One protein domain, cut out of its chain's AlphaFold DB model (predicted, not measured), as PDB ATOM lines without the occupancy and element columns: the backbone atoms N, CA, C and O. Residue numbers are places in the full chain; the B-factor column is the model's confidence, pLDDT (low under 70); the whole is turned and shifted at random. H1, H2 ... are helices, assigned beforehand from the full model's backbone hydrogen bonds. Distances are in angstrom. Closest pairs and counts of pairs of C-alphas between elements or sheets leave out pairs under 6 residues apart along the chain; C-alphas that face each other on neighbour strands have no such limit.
ATOM      1  N   LYS A  25     -15.849 -66.044 -19.791       86.25
ATOM      2  CA  LYS A  25     -15.503 -65.496 -18.467       86.25
ATOM      3  C   LYS A  25     -15.545 -63.973 -18.483       86.25
ATOM      4  O   LYS A  25     -16.038 -63.364 -17.536       86.25
ATOM      5  N   THR A  26     -15.083 -63.353 -19.565       87.56
ATOM      6  CA  THR A  26     -15.212 -61.905 -19.773       87.56
ATOM      7  C   THR A  26     -16.683 -61.491 -19.823       87.56
ATOM      8  O   THR A  26     -17.071 -60.528 -19.165       87.56
ATOM      9  N   MET A  27     -17.538 -62.256 -20.508       89.25
ATOM     10  CA  MET A  27     -18.982 -61.981 -20.545       89.25
ATOM     11  C   MET A  27     -19.666 -62.110 -19.179       89.25
ATOM     12  O   MET A  27     -20.576 -61.338 -18.874       89.25
ATOM     13  N   GLU A  28     -19.249 -63.064 -18.348       92.19
ATOM     14  CA  GLU A  28     -19.757 -63.200 -16.979       92.19
ATOM     15  C   GLU A  28     -19.402 -61.976 -16.125       92.19
ATOM     16  O   GLU A  28     -20.280 -61.410 -15.470       92.19
ATOM     17  N   LYS A  29     -18.156 -61.500 -16.222       92.31
ATOM     18  CA  LYS A  29     -17.708 -60.282 -15.534       92.31
ATOM     19  C   LYS A  29     -18.447 -59.040 -16.015       92.31
ATOM     20  O   LYS A  29     -18.831 -58.216 -15.196       92.31
ATOM     21  N   ILE A  30     -18.701 -58.910 -17.318       92.62
ATOM     22  CA  ILE A  30     -19.496 -57.794 -17.857       92.62
ATOM     23  C   ILE A  30     -20.898 -57.784 -17.234       92.62
ATOM     24  O   ILE A  30     -21.348 -56.747 -16.756       92.62
ATOM     25  N   ARG A  31     -21.552 -58.947 -17.125       94.25
ATOM     26  CA  ARG A  31     -22.861 -59.050 -16.456       94.25
ATOM     27  C   ARG A  31     -22.792 -58.716 -14.967       94.25
ATOM     28  O   ARG A  31     -23.749 -58.164 -14.424       94.25
ATOM     29  N   GLU A  32     -21.705 -59.076 -14.288       96.38
ATOM     30  CA  GLU A  32     -21.477 -58.686 -12.894       96.38
ATOM     31  C   GLU A  32     -21.340 -57.164 -12.765       96.38
ATOM     32  O   GLU A  32     -22.025 -56.561 -11.939       96.38
ATOM     33  N   ILE A  33     -20.538 -56.532 -13.628       96.25
ATOM     34  CA  ILE A  33     -20.370 -55.074 -13.685       96.25
ATOM     35  C   ILE A  33     -21.721 -54.394 -13.885       96.25
ATOM     36  O   ILE A  33     -22.062 -53.498 -13.113       96.25
ATOM     37  N   ASP A  34     -22.519 -54.850 -14.853       94.25
ATOM     38  CA  ASP A  34     -23.843 -54.287 -15.123       94.25
ATOM     39  C   ASP A  34     -24.749 -54.364 -13.891       94.25
ATOM     40  O   ASP A  34     -25.386 -53.376 -13.521       94.25
ATOM     41  N   ARG A  35     -24.765 -55.504 -13.188       96.62
ATOM     42  CA  ARG A  35     -25.543 -55.663 -11.947       96.62
ATOM     43  C   ARG A  35     -25.079 -54.712 -10.849       96.62
ATOM     44  O   ARG A  35     -25.918 -54.120 -10.168       96.62
ATOM     45  N   LEU A  36     -23.768 -54.561 -10.664       97.56
ATOM     46  CA  LEU A  36     -23.199 -53.664  -9.657       97.56
ATOM     47  C   LEU A  36     -23.537 -52.203  -9.971       97.56
ATOM     48  O   LEU A  36     -24.037 -51.492  -9.102       97.56
ATOM     49  N   ILE A  37     -23.349 -51.782 -11.222       95.25
ATOM     50  CA  ILE A  37     -23.695 -50.440 -11.702       95.25
ATOM     51  C   ILE A  37     -25.195 -50.181 -11.528       95.25
ATOM     52  O   ILE A  37     -25.572 -49.161 -10.954       95.25
ATOM     53  N   MET A  38     -26.066 -51.103 -11.950       92.69
ATOM     54  CA  MET A  38     -27.514 -50.966 -11.749       92.69
ATOM     55  C   MET A  38     -27.869 -50.842 -10.268       92.69
ATOM     56  O   MET A  38     -28.693 -50.012  -9.905       92.69
ATOM     57  N   THR A  39     -27.228 -51.627  -9.401       95.50
ATOM     58  CA  THR A  39     -27.469 -51.566  -7.953       95.50
ATOM     59  C   THR A  39     -27.111 -50.191  -7.388       95.50
ATOM     60  O   THR A  39     -27.897 -49.640  -6.618       95.50
ATOM     61  N   ILE A  40     -25.974 -49.623  -7.807       95.44
ATOM     62  CA  ILE A  40     -25.516 -48.291  -7.390       95.44
ATOM     63  C   ILE A  40     -26.495 -47.208  -7.855       95.44
ATOM     64  O   ILE A  40     -26.953 -46.403  -7.049       95.44
ATOM     65  N   TYR A  41     -26.839 -47.193  -9.143       91.56
ATOM     66  CA  TYR A  41     -27.587 -46.080  -9.731       91.56
ATOM     67  C   TYR A  41     -29.112 -46.193  -9.619       91.56
ATOM     68  O   TYR A  41     -29.806 -45.224  -9.897       91.56
ATOM     69  N   ASN A  42     -29.637 -47.339  -9.175       89.12
ATOM     70  CA  ASN A  42     -31.055 -47.491  -8.842       89.12
ATOM     71  C   ASN A  42     -31.391 -47.079  -7.397       89.12
ATOM     72  O   ASN A  42     -32.562 -47.099  -7.016       89.12
ATOM     73  N   TYR A  43     -30.397 -46.739  -6.572       86.88
ATOM     74  CA  TYR A  43     -30.634 -46.062  -5.295       86.88
ATOM     75  C   TYR A  43     -31.212 -44.660  -5.550       86.88
ATOM     76  O   TYR A  43     -30.774 -44.029  -6.497       86.88
ATOM     77  N   PRO A  44     -32.147 -44.131  -4.738       84.44
ATOM     78  CA  PRO A  44     -32.824 -44.782  -3.613       84.44
ATOM     79  C   PRO A  44     -34.090 -45.557  -4.017       84.44
ATOM     80  O   PRO A  44     -34.781 -46.090  -3.156       84.44
ATOM     81  N   VAL A  45     -34.429 -45.600  -5.309       83.31
ATOM     82  CA  VAL A  45     -35.737 -46.069  -5.796       83.31
ATOM     83  C   VAL A  45     -35.923 -47.581  -5.643       83.31
ATOM     84  O   VAL A  45     -36.967 -48.024  -5.169       83.31
ATOM     85  N   PHE A  46     -34.930 -48.382  -6.034       85.12
ATOM     86  CA  PHE A  46     -35.009 -49.853  -5.991       85.12
ATOM     87  C   PHE A  46     -33.975 -50.499  -5.066       85.12
ATOM     88  O   PHE A  46     -34.052 -51.698  -4.792       85.12
ATOM     89  N   THR A  47     -33.013 -49.717  -4.585       87.12
ATOM     90  CA  THR A  47     -31.903 -50.196  -3.764       87.12
ATOM     91  C   THR A  47     -31.782 -49.326  -2.521       87.12
ATOM     92  O   THR A  47     -31.865 -48.105  -2.613       87.12
ATOM     93  N   ASP A  48     -31.545 -49.944  -1.363       93.75
ATOM     94  CA  ASP A  48     -31.212 -49.230  -0.129       93.75
ATOM     95  C   ASP A  48     -29.737 -48.778  -0.091       93.75
ATOM     96  O   ASP A  48     -28.885 -49.257  -0.843       93.75
ATOM     97  N   TYR A  49     -29.420 -47.851   0.815       92.88
ATOM     98  CA  TYR A  49     -28.076 -47.276   0.922       92.88
ATOM     99  C   TYR A  49     -26.991 -48.333   1.195       92.88
ATOM    100  O   TYR A  49     -25.897 -48.254   0.635       92.88
ATOM    101  N   ARG A  50     -27.280 -49.356   2.011       96.75
ATOM    102  CA  ARG A  50     -26.288 -50.377   2.376       96.75
ATOM    103  C   ARG A  50     -25.893 -51.208   1.158       96.75
ATOM    104  O   ARG A  50     -24.704 -51.372   0.898       96.75
ATOM    105  N   LYS A  51     -26.874 -51.677   0.387       96.56
ATOM    106  CA  LYS A  51     -26.631 -52.435  -0.851       96.56
ATOM    107  C   LYS A  51     -25.901 -51.603  -1.904       96.56
ATOM    108  O   LYS A  51     -25.029 -52.131  -2.591       96.56
ATOM    109  N   LYS A  52     -26.212 -50.304  -2.006       96.31
ATOM    110  CA  LYS A  52     -25.481 -49.363  -2.871       96.31
ATOM    111  C   LYS A  52     -23.989 -49.331  -2.510       96.31
ATOM    112  O   LYS A  52     -23.139 -49.497  -3.382       96.31
ATOM    113  N   GLU A  53     -23.662 -49.173  -1.226       97.44
ATOM    114  CA  GLU A  53     -22.272 -49.132  -0.748       97.44
ATOM    115  C   GLU A  53     -21.545 -50.483  -0.885       97.44
ATOM    116  O   GLU A  53     -20.356 -50.522  -1.206       97.44
ATOM    117  N   GLU A  54     -22.240 -51.604  -0.679       97.81
ATOM    118  CA  GLU A  54     -21.698 -52.946  -0.938       97.81
ATOM    119  C   GLU A  54     -21.349 -53.125  -2.423       97.81
ATOM    120  O   GLU A  54     -20.234 -53.544  -2.748       97.81
ATOM    121  N   ALA A  55     -22.255 -52.732  -3.324       97.88
ATOM    122  CA  ALA A  55     -22.029 -52.798  -4.764       97.88
ATOM    123  C   ALA A  55     -20.876 -51.888  -5.214       97.88
ATOM    124  O   ALA A  55     -20.024 -52.308  -5.997       97.88
ATOM    125  N   LYS A  56     -20.786 -50.673  -4.659       97.81
ATOM    126  CA  LYS A  56     -19.661 -49.753  -4.880       97.81
ATOM    127  C   LYS A  56     -18.328 -50.390  -4.495       97.81
ATOM    128  O   LYS A  56     -17.381 -50.376  -5.282       97.81
ATOM    129  N   LYS A  57     -18.241 -50.980  -3.299       98.06
ATOM    130  CA  LYS A  57     -17.020 -51.657  -2.829       98.06
ATOM    131  C   LYS A  57     -16.653 -52.842  -3.722       98.06
ATOM    132  O   LYS A  57     -15.476 -53.011  -4.041       98.06
ATOM    133  N   ALA A  58     -17.635 -53.637  -4.142       98.00
ATOM    134  CA  ALA A  58     -17.417 -54.751  -5.061       98.00
ATOM    135  C   ALA A  58     -16.884 -54.271  -6.421       98.00
ATOM    136  O   ALA A  58     -15.871 -54.793  -6.885       98.00
ATOM    137  N   LEU A  59     -17.471 -53.216  -6.997       98.12
ATOM    138  CA  LEU A  59     -17.020 -52.624  -8.260       98.12
ATOM    139  C   LEU A  59     -15.576 -52.108  -8.165       98.12
ATOM    140  O   LEU A  59     -14.764 -52.371  -9.052       98.12
ATOM    141  N   ILE A  60     -15.230 -51.422  -7.069       97.62
ATOM    142  CA  ILE A  60     -13.861 -50.944  -6.815       97.62
ATOM    143  C   ILE A  60     -12.876 -52.111  -6.718       97.62
ATOM    144  O   ILE A  60     -11.782 -52.051  -7.282       97.62
ATOM    145  N   ASN A  61     -13.249 -53.180  -6.016       97.12
ATOM    146  CA  ASN A  61     -12.404 -54.362  -5.882       97.12
ATOM    147  C   ASN A  61     -12.207 -55.087  -7.215       97.12
ATOM    148  O   ASN A  61     -11.088 -55.516  -7.500       97.12
ATOM    149  N   LEU A  62     -13.266 -55.197  -8.021       96.31
ATOM    150  CA  LEU A  62     -13.213 -55.779  -9.356       96.31
ATOM    151  C   LEU A  62     -12.256 -54.971 -10.240       96.31
ATOM    152  O   LEU A  62     -11.282 -55.512 -10.752       96.31
ATOM    153  N   TYR A  63     -12.436 -53.650 -10.303       97.19
ATOM    154  CA  TYR A  63     -11.563 -52.767 -11.074       97.19
ATOM    155  C   TYR A  63     -10.081 -52.923 -10.696       97.19
ATOM    156  O   TYR A  63      -9.218 -53.000 -11.566       97.19
ATOM    157  N   LYS A  64      -9.756 -53.009  -9.400       94.62
ATOM    158  CA  LYS A  64      -8.361 -53.108  -8.932       94.62
ATOM    159  C   LYS A  64      -7.679 -54.433  -9.279       94.62
ATOM    160  O   LYS A  64      -6.460 -54.441  -9.443       94.62
ATOM    161  N   LYS A  65      -8.430 -55.534  -9.355       94.31
ATOM    162  CA  LYS A  65      -7.885 -56.892  -9.540       94.31
ATOM    163  C   LYS A  65      -7.822 -57.335 -10.997       94.31
ATOM    164  O   LYS A  65      -7.046 -58.229 -11.315       94.31
ATOM    165  N   GLU A  66      -8.649 -56.739 -11.843       93.19
ATOM    166  CA  GLU A  66      -8.888 -57.234 -13.191       93.19
ATOM    167  C   GLU A  66      -7.970 -56.616 -14.251       93.19
ATOM    168  O   GLU A  66      -7.215 -55.663 -14.010       93.19
ATOM    169  N   ASP A  67      -8.025 -57.207 -15.443       92.25
ATOM    170  CA  ASP A  67      -7.262 -56.773 -16.605       92.25
ATOM    171  C   ASP A  67      -7.756 -55.437 -17.195       92.25
ATOM    172  O   ASP A  67      -8.736 -54.825 -16.759       92.25
ATOM    173  N   GLN A  68      -7.039 -54.955 -18.211       92.50
ATOM    174  CA  GLN A  68      -7.340 -53.675 -18.842       92.50
ATOM    175  C   GLN A  68      -8.680 -53.670 -19.594       92.50
ATOM    176  O   GLN A  68      -9.290 -52.609 -19.709       92.50
ATOM    177  N   VAL A  69      -9.149 -54.816 -20.099       92.75
ATOM    178  CA  VAL A  69     -10.420 -54.901 -20.834       92.75
ATOM    179  C   VAL A  69     -11.565 -54.602 -19.877       92.75
ATOM    180  O   VAL A  69     -12.351 -53.690 -20.129       92.75
ATOM    181  N   ILE A  70     -11.589 -55.284 -18.732       94.31
ATOM    182  CA  ILE A  70     -12.596 -55.067 -17.691       94.31
ATOM    183  C   ILE A  70     -12.536 -53.639 -17.139       94.31
ATOM    184  O   ILE A  70     -13.572 -52.983 -17.001       94.31
ATOM    185  N   LYS A  71     -11.331 -53.112 -16.884       95.81
ATOM    186  CA  LYS A  71     -11.155 -51.713 -16.461       95.81
ATOM    187  C   LYS A  71     -11.741 -50.732 -17.471       95.81
ATOM    188  O   LYS A  71     -12.465 -49.819 -17.082       95.81
ATOM    189  N   ASN A  72     -11.470 -50.935 -18.760       95.06
ATOM    190  CA  ASN A  72     -11.996 -50.084 -19.823       95.06
ATOM    191  C   ASN A  72     -13.523 -50.161 -19.911       95.06
ATOM    192  O   ASN A  72     -14.156 -49.125 -20.088       95.06
ATOM    193  N   THR A  73     -14.120 -51.344 -19.738       95.38
ATOM    194  CA  THR A  73     -15.582 -51.492 -19.679       95.38
ATOM    195  C   THR A  73     -16.176 -50.692 -18.523       95.38
ATOM    196  O   THR A  73     -17.121 -49.934 -18.729       95.38
ATOM    197  N   ILE A  74     -15.596 -50.792 -17.321       97.50
ATOM    198  CA  ILE A  74     -16.056 -50.020 -16.158       97.50
ATOM    199  C   ILE A  74     -15.932 -48.517 -16.438       97.50
ATOM    200  O   ILE A  74     -16.900 -47.782 -16.262       97.50
ATOM    201  N   LEU A  75     -14.774 -48.051 -16.919       97.50
ATOM    202  CA  LEU A  75     -14.557 -46.635 -17.235       97.50
ATOM    203  C   LEU A  75     -15.516 -46.122 -18.312       97.50
ATOM    204  O   LEU A  75     -15.990 -44.994 -18.203       97.50
ATOM    205  N   PHE A  76     -15.818 -46.936 -19.325       95.81
ATOM    206  CA  PHE A  76     -16.785 -46.595 -20.364       95.81
ATOM    207  C   PHE A  76     -18.193 -46.421 -19.784       95.81
ATOM    208  O   PHE A  76     -18.844 -45.414 -20.038       95.81
ATOM    209  N   ILE A  77     -18.643 -47.341 -18.930       94.12
ATOM    210  CA  ILE A  77     -19.963 -47.229 -18.297       94.12
ATOM    211  C   ILE A  77     -20.037 -45.987 -17.395       94.12
ATOM    212  O   ILE A  77     -21.022 -45.250 -17.439       94.12
ATOM    213  N   LEU A  78     -18.993 -45.708 -16.606       95.31
ATOM    214  CA  LEU A  78     -18.940 -44.499 -15.776       95.31
ATOM    215  C   LEU A  78     -18.890 -43.222 -16.630       95.31
ATOM    216  O   LEU A  78     -19.504 -42.222 -16.267       95.31
ATOM    217  N   HIS A  79     -18.211 -43.248 -17.781       94.25
ATOM    218  CA  HIS A  79     -18.223 -42.145 -18.741       94.25
ATOM    219  C   HIS A  79     -19.644 -41.820 -19.214       94.25
ATOM    220  O   HIS A  79     -20.024 -40.650 -19.191       94.25
ATOM    221  N   GLU A  80     -20.430 -42.836 -19.579       90.00
ATOM    222  CA  GLU A  80     -21.824 -42.657 -20.002       90.00
ATOM    223  C   GLU A  80     -22.667 -42.000 -18.900       90.00
ATOM    224  O   GLU A  80     -23.450 -41.089 -19.175       90.00
ATOM    225  N   LYS A  81     -22.455 -42.379 -17.632       88.38
ATOM    226  CA  LYS A  81     -23.118 -41.724 -16.491       88.38
ATOM    227  C   LYS A  81     -22.710 -40.261 -16.348       88.38
ATOM    228  O   LYS A  81     -23.570 -39.399 -16.227       88.38
ATOM    229  N   LEU A  82     -21.418 -39.953 -16.454       89.62
ATOM    230  CA  LEU A  82     -20.927 -38.571 -16.413       89.62
ATOM    231  C   LEU A  82     -21.436 -37.711 -17.581       89.62
ATOM    232  O   LEU A  82     -21.600 -36.503 -17.424       89.62
ATOM    233  N   CYS A  83     -21.707 -38.307 -18.745       85.00
ATOM    234  CA  CYS A  83     -22.310 -37.606 -19.878       85.00
ATOM    235  C   CYS A  83     -23.768 -37.192 -19.614       85.00
ATOM    236  O   CYS A  83     -24.173 -36.125 -20.084       85.00
ATOM    237  N   ALA A  84     -24.521 -37.959 -18.816       73.38
ATOM    238  CA  ALA A  84     -25.886 -37.605 -18.411       73.38
ATOM    239  C   ALA A  84     -25.941 -36.313 -17.567       73.38
ATOM    240  O   ALA A  84     -26.921 -35.576 -17.619       73.38
ATOM    241  N   ALA A  85     -24.840 -35.948 -16.896       65.88
ATOM    242  CA  ALA A  85     -24.696 -34.683 -16.166       65.88
ATOM    243  C   ALA A  85     -24.881 -33.423 -17.041       65.88
ATOM    244  O   ALA A  85     -24.993 -32.313 -16.530       65.88
ATOM    245  N   LYS A  86     -24.869 -33.539 -18.375       56.91
ATOM    246  CA  LYS A  86     -25.051 -32.394 -19.281       56.91
ATOM    247  C   LYS A  86     -26.492 -31.853 -19.276       56.91
ATOM    248  O   LYS A  86     -26.714 -30.738 -19.753       56.91
ATOM    249  N   GLU A  87     -27.452 -32.613 -18.746       56.88
ATOM    250  CA  GLU A  87     -28.891 -32.338 -18.863       56.88
ATOM    251  C   GLU A  87     -29.478 -31.408 -17.784       56.88
ATOM    252  O   GLU A  87     -30.647 -31.042 -17.891       56.88
ATOM    253  N   TYR A  88     -28.695 -30.918 -16.810       58.09
ATOM    254  CA  TYR A  88     -29.213 -30.028 -15.746       58.09
ATOM    255  C   TYR A  88     -29.768 -28.673 -16.217       58.09
ATOM    256  O   TYR A  88     -30.268 -27.899 -15.407       58.09
ATOM    257  N   ARG A  89     -29.675 -28.344 -17.511       54.09
ATOM    258  CA  ARG A  89     -30.058 -27.021 -18.026       54.09
ATOM    259  C   ARG A  89     -31.562 -26.758 -18.003       54.09
ATOM    260  O   ARG A  89     -31.945 -25.596 -17.944       54.09
ATOM    261  N   ASP A  90     -32.394 -27.798 -18.046       57.09
ATOM    262  CA  ASP A  90     -33.840 -27.638 -18.181       57.09
ATOM    263  C   ASP A  90     -34.590 -28.239 -16.987       57.09
ATOM    264  O   ASP A  90     -34.540 -29.446 -16.724       57.09
ATOM    265  N   PHE A  91     -35.364 -27.405 -16.289       59.31
ATOM    266  CA  PHE A  91     -36.341 -27.902 -15.326       59.31
ATOM    267  C   PHE A  91     -37.352 -28.794 -16.046       59.31
ATOM    268  O   PHE A  91     -38.007 -28.383 -17.007       59.31
ATOM    269  N   HIS A  92     -37.505 -30.017 -15.550       67.19
ATOM    270  CA  HIS A  92     -38.437 -31.004 -16.081       67.19
ATOM    271  C   HIS A  92     -39.872 -30.663 -15.639       67.19
ATOM    272  O   HIS A  92     -40.484 -31.387 -14.858       67.19
ATOM    273  N   ASN A  93     -40.412 -29.528 -16.091       70.25
ATOM    274  CA  ASN A  93     -41.803 -29.156 -15.841       70.25
ATOM    275  C   ASN A  93     -42.728 -29.719 -16.935       70.25
ATOM    276  O   ASN A  93     -42.303 -30.024 -18.052       70.25
ATOM    277  N   PHE A  94     -44.008 -29.902 -16.598       77.94
ATOM    278  CA  PHE A  94     -44.969 -30.543 -17.500       77.94
ATOM    279  C   PHE A  94     -45.146 -29.778 -18.810       77.94
ATOM    280  O   PHE A  94     -45.210 -30.390 -19.872       77.94
ATOM    281  N   GLU A  95     -45.192 -28.452 -18.743       76.62
ATOM    282  CA  GLU A  95     -45.429 -27.599 -19.904       76.62
ATOM    283  C   GLU A  95     -44.258 -27.635 -20.896       76.62
ATOM    284  O   GLU A  95     -44.458 -27.936 -22.072       76.62
ATOM    285  N   GLY A  96     -43.023 -27.465 -20.419       76.94
ATOM    286  CA  GLY A  96     -41.810 -27.532 -21.236       76.94
ATOM    287  C   GLY A  96     -41.559 -28.922 -21.820       76.94
ATOM    288  O   GLY A  96     -41.232 -29.055 -23.000       76.94
ATOM    289  N   MET A  97     -41.797 -29.981 -21.042       78.12
ATOM    290  CA  MET A  97     -41.709 -31.360 -21.535       78.12
ATOM    291  C   MET A  97     -42.781 -31.678 -22.574       78.12
ATOM    292  O   MET A  97     -42.477 -32.294 -23.590       78.12
ATOM    293  N   ARG A  98     -44.021 -31.221 -22.376       79.44
ATOM    294  CA  ARG A  98     -45.096 -31.381 -23.365       79.44
ATOM    295  C   ARG A  98     -44.800 -30.611 -24.653       79.44
ATOM    296  O   ARG A  98     -45.137 -31.083 -25.732       79.44
ATOM    297  N   MET A  99     -44.133 -29.458 -24.566       80.62
ATOM    298  CA  MET A  99     -43.657 -28.729 -25.746       80.62
ATOM    299  C   MET A  99     -42.513 -29.448 -26.475       80.62
ATOM    300  O   MET A  99     -42.422 -29.322 -27.696       80.62
ATOM    301  N   ARG A 100     -41.657 -30.195 -25.761       80.44
ATOM    302  CA  ARG A 100     -40.576 -31.012 -26.343       80.44
ATOM    303  C   ARG A 100     -41.092 -32.337 -26.929       80.44
ATOM    304  O   ARG A 100     -40.591 -32.772 -27.959       80.44
ATOM    305  N   TYR A 101     -42.111 -32.936 -26.315       81.69
ATOM    306  CA  TYR A 101     -42.729 -34.210 -26.702       81.69
ATOM    307  C   TYR A 101     -44.199 -34.010 -27.103       81.69
ATOM    308  O   TYR A 101     -45.106 -34.543 -26.466       81.69
ATOM    309  N   LYS A 102     -44.443 -33.212 -28.152       78.69
ATOM    310  CA  LYS A 102     -45.801 -32.789 -28.555       78.69
ATOM    311  C   LYS A 102     -46.717 -33.944 -28.966       78.69
ATOM    312  O   LYS A 102     -47.928 -33.829 -28.804       78.69
ATOM    313  N   ASP A 103     -46.131 -35.037 -29.448       87.06
ATOM    314  CA  ASP A 103     -46.851 -36.199 -29.975       87.06
ATOM    315  C   ASP A 103     -47.046 -37.316 -28.928       87.06
ATOM    316  O   ASP A 103     -47.671 -38.339 -29.213       87.06
ATOM    317  N   GLU A 104     -46.515 -37.155 -27.708       85.88
ATOM    318  CA  GLU A 104     -46.696 -38.127 -26.625       85.88
ATOM    319  C   GLU A 104     -47.955 -37.830 -25.789       85.88
ATOM    320  O   GLU A 104     -48.297 -36.681 -25.503       85.88
ATOM    321  N   ASP A 105     -48.627 -38.891 -25.326       90.19
ATOM    322  CA  ASP A 105     -49.740 -38.770 -24.381       90.19
ATOM    323  C   ASP A 105     -49.299 -38.090 -23.073       90.19
ATOM    324  O   ASP A 105     -48.211 -38.341 -22.542       90.19
ATOM    325  N   ALA A 106     -50.190 -37.282 -22.492       85.81
ATOM    326  CA  ALA A 106     -49.917 -36.526 -21.274       85.81
ATOM    327  C   ALA A 106     -49.478 -37.417 -20.099       85.81
ATOM    328  O   ALA A 106     -48.658 -36.990 -19.282       85.81
ATOM    329  N   ASN A 107     -49.972 -38.658 -20.001       88.31
ATOM    330  CA  ASN A 107     -49.543 -39.569 -18.941       88.31
ATOM    331  C   ASN A 107     -48.118 -40.083 -19.162       88.31
ATOM    332  O   ASN A 107     -47.384 -40.230 -18.186       88.31
ATOM    333  N   LYS A 108     -47.688 -40.293 -20.414       86.69
ATOM    334  CA  LYS A 108     -46.296 -40.660 -20.728       86.69
ATOM    335  C   LYS A 108     -45.336 -39.525 -20.382       86.69
ATOM    336  O   LYS A 108     -44.319 -39.768 -19.734       86.69
ATOM    337  N   VAL A 109     -45.714 -38.284 -20.700       84.38
ATOM    338  CA  VAL A 109     -44.947 -37.086 -20.324       84.38
ATOM    339  C   VAL A 109     -44.814 -36.972 -18.800       84.38
ATOM    340  O   VAL A 109     -43.707 -36.800 -18.291       84.38
ATOM    341  N   ARG A 110     -45.910 -37.149 -18.043       83.06
ATOM    342  CA  ARG A 110     -45.869 -37.165 -16.567       83.06
ATOM    343  C   ARG A 110     -44.974 -38.280 -16.029       83.06
ATOM    344  O   ARG A 110     -44.156 -38.018 -15.156       83.06
ATOM    345  N   GLN A 111     -45.097 -39.502 -16.550       83.62
ATOM    346  CA  GLN A 111     -44.252 -40.627 -16.134       83.62
ATOM    347  C   GLN A 111     -42.768 -40.364 -16.404       83.62
ATOM    348  O   GLN A 111     -41.938 -40.720 -15.572       83.62
ATOM    349  N   ARG A 112     -42.426 -39.725 -17.529       81.62
ATOM    350  CA  ARG A 112     -41.047 -39.332 -17.841       81.62
ATOM    351  C   ARG A 112     -40.519 -38.320 -16.832       81.62
ATOM    352  O   ARG A 112     -39.446 -38.540 -16.293       81.62
ATOM    353  N   ILE A 113     -41.299 -37.284 -16.520       78.94
ATOM    354  CA  ILE A 113     -40.937 -36.296 -15.492       78.94
ATOM    355  C   ILE A 113     -40.713 -36.982 -14.146       78.94
ATOM    356  O   ILE A 113     -39.669 -36.782 -13.536       78.94
ATOM    357  N   PHE A 114     -41.643 -37.838 -13.710       79.75
ATOM    358  CA  PHE A 114     -41.486 -38.589 -12.465       79.75
ATOM    359  C   PHE A 114     -40.218 -39.447 -12.467       79.75
ATOM    360  O   PHE A 114     -39.489 -39.443 -11.481       79.75
ATOM    361  N   ARG A 115     -39.918 -40.145 -13.569       78.00
ATOM    362  CA  ARG A 115     -38.679 -40.925 -13.687       78.00
ATOM    363  C   ARG A 115     -37.443 -40.039 -13.593       78.00
ATOM    364  O   ARG A 115     -36.561 -40.379 -12.827       78.00
ATOM    365  N   SER A 116     -37.402 -38.915 -14.305       77.38
ATOM    366  CA  SER A 116     -36.257 -38.000 -14.293       77.38
ATOM    367  C   SER A 116     -36.028 -37.343 -12.930       77.38
ATOM    368  O   SER A 116     -34.888 -37.183 -12.523       77.38
ATOM    369  N   VAL A 117     -37.094 -36.996 -12.197       77.31
ATOM    370  CA  VAL A 117     -36.982 -36.401 -10.849       77.31
ATOM    371  C   VAL A 117     -36.335 -37.368  -9.854       77.31
ATOM    372  O   VAL A 117     -35.594 -36.938  -8.976       77.31
ATOM    373  N   PHE A 118     -36.603 -38.667  -9.993       78.00
ATOM    374  CA  PHE A 118     -36.043 -39.709  -9.128       78.00
ATOM    375  C   PHE A 118     -34.874 -40.470  -9.771       78.00
ATOM    376  O   PHE A 118     -34.419 -41.468  -9.210       78.00
ATOM    377  N   ASP A 119     -34.384 -40.024 -10.931       80.56
ATOM    378  CA  ASP A 119     -33.240 -40.638 -11.593       80.56
ATOM    379  C   ASP A 119     -31.954 -40.199 -10.900       80.56
ATOM    380  O   ASP A 119     -31.367 -39.155 -11.190       80.56
ATOM    381  N   TYR A 120     -31.500 -41.028  -9.967       84.31
ATOM    382  CA  TYR A 120     -30.251 -40.789  -9.266       84.31
ATOM    383  C   TYR A 120     -29.058 -40.762 -10.219       84.31
ATOM    384  O   TYR A 120     -28.155 -39.954 -10.013       84.31
ATOM    385  N   ALA A 121     -29.063 -41.565 -11.289       83.06
ATOM    386  CA  ALA A 121     -27.956 -41.643 -12.239       83.06
ATOM    387  C   ALA A 121     -27.686 -40.308 -12.945       83.06
ATOM    388  O   ALA A 121     -26.529 -39.980 -13.203       83.06
TER     389      ALA A 121
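Overview. This is residues 25 to 121 of the 247 residues of an uncharacterized protein of Candidatus Micrarchaeota archaeon (UniProt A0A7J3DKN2). Two helical groups stand at the two ends of a long, loose shape: at one end H1 and H2 fold into a helical hairpin, joined near its open end by the first part of the long H3, and at the other end the short H4 and H5 meet at a wide angle. H3 leads from the first group toward the second, and residues 118 to 121, after H5, turn back toward the first. The 97 printed residues, with five named helices in the order H1 to H5 and no named strand, are all helix in class. The whole is loose, with a radius of gyration of the C-alphas of 16.8 A, and elongated, spanning 49 by 26 by 23 A.

Arrangement. H1, residues 25 to 41, touches H2, residues 49 to 65, in a hairpin, opposite ways at a shallow tilt of 34 degrees, only just short of steep; their closest C-alphas, of Ile 40 and Lys 52, are 4.6 A apart. With H3, residues 68 to 87, they make an up and down bundle, each helix running against the one before. H3 touches H1 with residues 70 to 74 alone, closest at the C-alphas of Ile 33 and Ile 74, 7.1 A. H2 and H3, a hairpin at a steep tilt of 44 degrees, only just touch, with 3 pairs of C-alphas within 8 A, the closest being Tyr 63 and Lys 71 at 5.5 A. H4, residues 94 to 100, touches H5, residues 106 to 117, about perpendicular at 77 degrees; the C-alphas of Arg 98 and Val 109 are closest, 6.5 A. H3 is apart from both H4 and H5. Every O i to N i+4 pair is within hydrogen-bond range in H1, H2, H4 and H5; in H3, 13 of 16 are.

Along the chain. H1 begins at C-alpha 25, (-15.503, -65.496, -18.467), and measures 24.5 A; H2 measures 24.7 A. H3, 30.3 A, ends at C-alpha 87, (-28.891, -32.338, -18.863). H4 measures 9.9 A, and H5, 16.6 A, ends at C-alpha 117, (-36.982, -36.401, -10.849).

Size, cuts and confidence. The two farthest C-alphas, of Lys 65 and Lys 102, are 48.8 A apart. The printed part has no cut and no long link. Mean pLDDT of the printed part is 86.8; residues 85 to 92 are under 70.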